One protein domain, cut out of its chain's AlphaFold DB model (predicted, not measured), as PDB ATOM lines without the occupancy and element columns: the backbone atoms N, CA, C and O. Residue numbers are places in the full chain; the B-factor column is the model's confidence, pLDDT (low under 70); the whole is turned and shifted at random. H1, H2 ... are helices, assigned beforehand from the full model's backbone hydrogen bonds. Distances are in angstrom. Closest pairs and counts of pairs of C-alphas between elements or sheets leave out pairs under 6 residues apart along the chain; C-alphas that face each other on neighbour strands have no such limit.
ATOM      1  N   ALA A  76      48.975 101.757 104.248       89.94
ATOM      2  CA  ALA A  76      49.546 103.015 103.755       89.94
ATOM      3  C   ALA A  76      48.512 104.148 103.675       89.94
ATOM      4  O   ALA A  76      48.869 105.318 103.776       89.94
ATOM      5  N   ALA A  77      47.231 103.801 103.521       86.31
ATOM      6  CA  ALA A  77      46.123 104.752 103.496       86.31
ATOM      7  C   ALA A  77      45.508 105.005 104.887       86.31
ATOM      8  O   ALA A  77      44.604 105.833 105.022       86.31
ATOM      9  N   ALA A  78      45.959 104.293 105.925       85.69
ATOM     10  CA  ALA A  78      45.433 104.451 107.274       85.69
ATOM     11  C   ALA A  78      45.884 105.785 107.885       85.69
ATOM     12  O   ALA A  78      47.037 106.200 107.768       85.69
ATOM     13  N   ARG A  79      44.966 106.467 108.579       87.44
ATOM     14  CA  ARG A  79      45.301 107.674 109.349       87.44
ATOM     15  C   ARG A  79      46.187 107.296 110.536       87.44
ATOM     16  O   ARG A  79      45.940 106.274 111.169       87.44
ATOM     17  N   CYS A  80      47.130 108.161 110.913       87.38
ATOM     18  CA  CYS A  80      48.055 107.911 112.028       87.38
ATOM     19  C   CYS A  80      47.324 107.516 113.324       87.38
ATOM     20  O   CYS A  80      47.729 106.585 114.014       87.38
ATOM     21  N   SER A  81      46.203 108.183 113.621       86.00
ATOM     22  CA  SER A  81      45.383 107.941 114.813       86.00
ATOM     23  C   SER A  81      44.640 106.602 114.819       86.00
ATOM     24  O   SER A  81      44.115 106.223 115.861       86.00
ATOM     25  N   ALA A  82      44.595 105.871 113.698       84.62
ATOM     26  CA  ALA A  82      44.016 104.528 113.652       84.62
ATOM     27  C   ALA A  82      44.892 103.497 114.388       84.62
ATOM     28  O   ALA A  82      44.376 102.521 114.925       84.62
ATOM     29  N   CYS A  83      46.206 103.735 114.443       86.06
ATOM     30  CA  CYS A  83      47.173 102.865 115.121       86.06
ATOM     31  C   CYS A  83      47.802 103.546 116.350       86.06
ATOM     32  O   CYS A  83      48.062 102.896 117.361       86.06
ATOM     33  N   HIS A  84      48.017 104.862 116.292       89.06
ATOM     34  CA  HIS A  84      48.595 105.658 117.377       89.06
ATOM     35  C   HIS A  84      47.502 106.331 118.202       89.06
ATOM     36  O   HIS A  84      47.238 107.533 118.090       89.06
ATOM     37  N   ILE A  85      46.844 105.528 119.036       84.94
ATOM     38  CA  ILE A  85      45.762 105.992 119.905       84.94
ATOM     39  C   ILE A  85      46.299 107.062 120.864       84.94
ATOM     40  O   ILE A  85      47.362 106.898 121.462       84.94
ATOM     41  N   ASN A  86      45.571 108.174 120.995       86.62
ATOM     42  CA  ASN A  86      45.955 109.329 121.818       86.62
ATOM     43  C   ASN A  86      47.346 109.903 121.489       86.62
ATOM     44  O   ASN A  86      48.019 110.430 122.371       86.62
ATOM     45  N   ASN A  87      47.784 109.794 120.228       86.56
ATOM     46  CA  ASN A  87      49.109 110.229 119.768       86.56
ATOM     47  C   ASN A  87      50.276 109.521 120.484       86.56
ATOM     48  O   ASN A  87      51.384 110.054 120.563       86.56
ATOM     49  N   VAL A  88      50.052 108.308 120.999       86.06
ATOM     50  CA  VAL A  88      51.112 107.475 121.572       86.06
ATOM     51  C   VAL A  88      51.736 106.627 120.463       86.06
ATOM     52  O   VAL A  88      51.127 105.688 119.953       86.06
ATOM     53  N   PHE A  89      52.970 106.969 120.087       84.81
ATOM     54  CA  PHE A  89      53.703 106.310 118.994       84.81
ATOM     55  C   PHE A  89      54.575 105.136 119.456       84.81
ATOM     56  O   PHE A  89      54.799 104.171 118.725       84.81
ATOM     57  N   LYS A  90      55.096 105.207 120.683       83.81
ATOM     58  CA  LYS A  90      55.989 104.187 121.234       83.81
ATOM     59  C   LYS A  90      55.178 103.003 121.756       83.81
ATOM     60  O   LYS A  90      54.284 103.182 122.573       83.81
ATOM     61  N   GLY A  91      55.553 101.793 121.342       80.38
ATOM     62  CA  GLY A  91      54.919 100.559 121.813       80.38
ATOM     63  C   GLY A  91      53.672 100.143 121.033       80.38
ATOM     64  O   GLY A  91      53.051  99.154 121.410       80.38
ATOM     65  N   THR A  92      53.327 100.838 119.939       86.44
ATOM     66  CA  THR A  92      52.292 100.368 119.009       86.44
ATOM     67  C   THR A  92      52.668  98.969 118.491       86.44
ATOM     68  O   THR A  92      53.780  98.798 117.972       86.44
ATOM     69  N   PRO A  93      51.794  97.958 118.663       84.94
ATOM     70  CA  PRO A  93      52.061  96.594 118.221       84.94
ATOM     71  C   PRO A  93      52.289  96.506 116.712       84.94
ATOM     72  O   PRO A  93      51.667  97.233 115.942       84.94
ATOM     73  N   ARG A  94      53.172  95.594 116.297       86.19
ATOM     74  CA  ARG A  94      53.516  95.363 114.880       86.19
ATOM     75  C   ARG A  94      52.987  94.026 114.358       86.19
ATOM     76  O   ARG A  94      52.897  93.830 113.153       86.19
ATOM     77  N   ASP A  95      52.599  93.131 115.264       85.69
ATOM     78  CA  ASP A  95      52.055  91.823 114.918       85.69
ATOM     79  C   ASP A  95      50.620  91.948 114.408       85.69
ATOM     80  O   ASP A  95      49.758  92.552 115.058       85.69
ATOM     81  N   CYS A  96      50.340  91.313 113.266       87.38
ATOM     82  CA  CYS A  96      49.028  91.363 112.623       87.38
ATOM     83  C   CYS A  96      47.908  90.940 113.584       87.38
ATOM     84  O   CYS A  96      46.859  91.578 113.622       87.38
ATOM     85  N   ALA A  97      48.139  89.900 114.392       84.94
ATOM     86  CA  ALA A  97      47.147  89.369 115.323       84.94
ATOM     87  C   ALA A  97      46.736  90.391 116.389       84.94
ATOM     88  O   ALA A  97      45.560  90.468 116.732       84.94
ATOM     89  N   THR A  98      47.661  91.215 116.878       85.12
ATOM     90  CA  THR A  98      47.365  92.194 117.932       85.12
ATOM     91  C   THR A  98      46.393  93.258 117.434       85.12
ATOM     92  O   THR A  98      45.481  93.648 118.158       85.12
ATOM     93  N   CYS A  99      46.535  93.672 116.172       85.81
ATOM     94  CA  CYS A  99      45.612  94.594 115.518       85.81
ATOM     95  C   CYS A  99      44.306  93.904 115.099       85.81
ATOM     96  O   CYS A  99      43.225  94.388 115.433       85.81
ATOM     97  N   HIS A 100      44.405  92.750 114.438       86.88
ATOM     98  CA  HIS A 100      43.305  92.002 113.822       86.88
ATOM     99  C   HIS A 100      42.674  90.943 114.750       86.88
ATOM    100  O   HIS A 100      42.275  89.864 114.301       86.88
ATOM    101  N   THR A 101      42.527  91.243 116.042       82.25
ATOM    102  CA  THR A 101      41.795  90.399 117.008       82.25
ATOM    103  C   THR A 101      40.464  91.035 117.398       82.25
ATOM    104  O   THR A 101      40.304  92.256 117.408       82.25
ATOM    105  N   VAL A 102      39.474  90.191 117.703       78.06
ATOM    106  CA  VAL A 102      38.143  90.626 118.142       78.06
ATOM    107  C   VAL A 102      38.267  91.467 119.415       78.06
ATOM    108  O   VAL A 102      38.885  91.039 120.383       78.06
ATOM    109  N   GLY A 103      37.647  92.649 119.420       69.12
ATOM    110  CA  GLY A 103      37.611  93.534 120.589       69.12
ATOM    111  C   GLY A 103      38.808  94.475 120.726       69.12
ATOM    112  O   GLY A 103      38.904  95.178 121.730       69.12
ATOM    113  N   ASN A 104      39.705  94.526 119.739       72.44
ATOM    114  CA  ASN A 104      40.791  95.495 119.757       72.44
ATOM    115  C   ASN A 104      40.312  96.922 119.409       72.44
ATOM    116  O   ASN A 104      39.436  97.130 118.569       72.44
ATOM    117  N   HIS A 105      40.933  97.912 120.044       66.00
ATOM    118  CA  HIS A 105      40.632  99.343 119.960       66.00
ATOM    119  C   HIS A 105      41.146 100.013 118.672       66.00
ATOM    120  O   HIS A 105      40.795 101.157 118.406       66.00
ATOM    121  N   MET A 106      41.934  99.310 117.848       73.62
ATOM    122  CA  MET A 106      42.536  99.844 116.612       73.62
ATOM    123  C   MET A 106      41.653  99.694 115.354       73.62
ATOM    124  O   MET A 106      42.124  99.888 114.239       73.62
ATOM    125  N   GLY A 107      40.372  99.328 115.503       67.00
ATOM    126  CA  GLY A 107      39.379  99.368 114.414       67.00
ATOM    127  C   GLY A 107      39.650  98.452 113.209       67.00
ATOM    128  O   GLY A 107      39.019  98.618 112.166       67.00
ATOM    129  N   ALA A 108      40.576  97.497 113.326       78.00
ATOM    130  CA  ALA A 108      40.950  96.593 112.245       78.00
ATOM    131  C   ALA A 108      39.961  95.426 112.094       78.00
ATOM    132  O   ALA A 108      39.298  95.006 113.047       78.00
ATOM    133  N   THR A 109      39.873  94.855 110.888       80.75
ATOM    134  CA  THR A 109      39.053  93.661 110.643       80.75
ATOM    135  C   THR A 109      39.578  92.484 111.461       80.75
ATOM    136  O   THR A 109      40.662  91.974 111.191       80.75
ATOM    137  N   ALA A 110      38.805  92.037 112.448       81.62
ATOM    138  CA  ALA A 110      39.200  90.939 113.316       81.62
ATOM    139  C   ALA A 110      39.166  89.570 112.615       81.62
ATOM    140  O   ALA A 110      38.336  89.327 111.732       81.62
ATOM    141  N   LYS A 111      40.015  88.644 113.074       81.88
ATOM    142  CA  LYS A 111      39.965  87.220 112.718       81.88
ATOM    143  C   LYS A 111      38.578  86.641 113.059       81.88
ATOM    144  O   LYS A 111      38.217  86.605 114.238       81.88
ATOM    145  N   PRO A 112      37.790  86.174 112.071       76.50
ATOM    146  CA  PRO A 112      36.454  85.646 112.329       76.50
ATOM    147  C   PRO A 112      36.509  84.285 113.034       76.50
ATOM    148  O   PRO A 112      37.455  83.518 112.869       76.50
ATOM    149  N   THR A 113      35.442  83.929 113.752       77.38
ATOM    150  CA  THR A 113      35.310  82.635 114.455       77.38
ATOM    151  C   THR A 113      35.330  81.415 113.529       77.38
ATOM    152  O   THR A 113      35.618  80.317 113.987       77.38
ATOM    153  N   LYS A 114      35.058  81.600 112.229       74.88
ATOM    154  CA  LYS A 114      35.132  80.558 111.186       74.88
ATOM    155  C   LYS A 114      36.463  80.545 110.417       74.88
ATOM    156  O   LYS A 114      36.555  79.918 109.368       74.88
ATOM    157  N   HIS A 115      37.474  81.276 110.885       82.50
ATOM    158  CA  HIS A 115      38.814  81.230 110.305       82.50
ATOM    159  C   HIS A 115      39.448  79.850 110.541       82.50
ATOM    160  O   HIS A 115      39.303  79.288 111.625       82.50
ATOM    161  N   ILE A 116      40.195  79.329 109.563       77.31
ATOM    162  CA  ILE A 116      40.944  78.072 109.711       77.31
ATOM    163  C   ILE A 116      41.854  78.122 110.952       77.31
ATOM    164  O   ILE A 116      42.508  79.135 111.217       77.31
ATOM    165  N   ALA A 117      41.884  77.056 111.752       76.00
ATOM    166  CA  ALA A 117      42.794  76.981 112.889       76.00
ATOM    167  C   ALA A 117      44.237  76.935 112.364       76.00
ATOM    168  O   ALA A 117      44.630  75.985 111.697       76.00
ATOM    169  N   THR A 118      45.008  77.992 112.613       75.25
ATOM    170  CA  THR A 118      46.398  78.109 112.171       75.25
ATOM    171  C   THR A 118      47.198  78.925 113.175       75.25
ATOM    172  O   THR A 118      46.686  79.908 113.720       75.25
ATOM    173  N   ASN A 119      48.444  78.499 113.385       77.88
ATOM    174  CA  ASN A 119      49.479  79.224 114.126       77.88
ATOM    175  C   ASN A 119      50.521  79.842 113.175       77.88
ATOM    176  O   ASN A 119      51.534  80.371 113.622       77.88
ATOM    177  N   VAL A 120      50.292  79.743 111.860       81.31
ATOM    178  CA  VAL A 120      51.136  80.364 110.837       81.31
ATOM    179  C   VAL A 120      50.928  81.879 110.862       81.31
ATOM    180  O   VAL A 120      49.816  82.355 111.110       81.31
ATOM    181  N   GLN A 121      51.997  82.630 110.594       84.69
ATOM    182  CA  GLN A 121      51.948  84.089 110.505       84.69
ATOM    183  C   GLN A 121      50.927  84.550 109.456       84.69
ATOM    184  O   GLN A 121      50.762  83.935 108.399       84.69
ATOM    185  N   CYS A 122      50.195  85.621 109.769       87.31
ATOM    186  CA  CYS A 122      49.044  86.055 108.973       87.31
ATOM    187  C   CYS A 122      49.426  86.428 107.534       87.31
ATOM    188  O   CYS A 122      48.627  86.228 106.621       87.31
ATOM    189  N   ASP A 123      50.645  86.928 107.334       85.12
ATOM    190  CA  ASP A 123      51.200  87.395 106.062       85.12
ATOM    191  C   ASP A 123      51.461  86.276 105.037       85.12
ATOM    192  O   ASP A 123      51.625  86.541 103.838       85.12
ATOM    193  N   VAL A 124      51.448  85.016 105.485       84.69
ATOM    194  CA  VAL A 124      51.511  83.838 104.611       84.69
ATOM    195  C   VAL A 124      50.244  83.718 103.762       84.69
ATOM    196  O   VAL A 124      50.333  83.402 102.576       84.69
ATOM    197  N   CYS A 125      49.079  84.026 104.337       85.75
ATOM    198  CA  CYS A 125      47.786  83.925 103.654       85.75
ATOM    199  C   CYS A 125      47.224  85.292 103.239       85.75
ATOM    200  O   CYS A 125      46.602  85.410 102.184       85.75
TER     201      CYS A 125
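Overview. This is residues 76 to 125 of the 1025 residues of an uncharacterized protein of Gallionella sp (UniProt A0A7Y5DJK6). What does the model look like? Little regular structure: a loose, elongated chain of loops with two one-turn helices, H1 towards one end and H2 near the middle, while residues 114 to 120 stick out at the other end. What is it made of? The 50 printed residues include helices H1, then H2, and no named strand; the class is all helix, with 8 residues in named elements. How large is it? The radius of gyration of the C-alphas is 12.2 A, and the spans are 35 by 20 by 19 A.

Along the chain. Where is H1? Residues 80 to 83, from C-alpha 80 at (48.055, 107.911, 112.028), 6.0 A long. Where is H2? Residues 96 to 99, 5.5 A long, ending at C-alpha 99 at (45.612, 94.594, 115.518).

Arrangement. Do H1 and H2 touch? They are only just apart, their closest C-alphas 8.4 A from each other. What do their backbones show? Each is too short for an O i to N i+4 pair; each has its one O i to N i+3 pair within hydrogen-bond range.

Size, cuts and confidence. Which C-alphas are farthest apart? Those of Asn 87 and Ile 116, at 34.7 A. Is there a cut or a long link? The printed part has no cut; the H1 to H2 link, 12 residues, is long. Where is confidence low? Residues 103, 105 and 107 have pLDDT under 70; the mean of the printed part is 82.1.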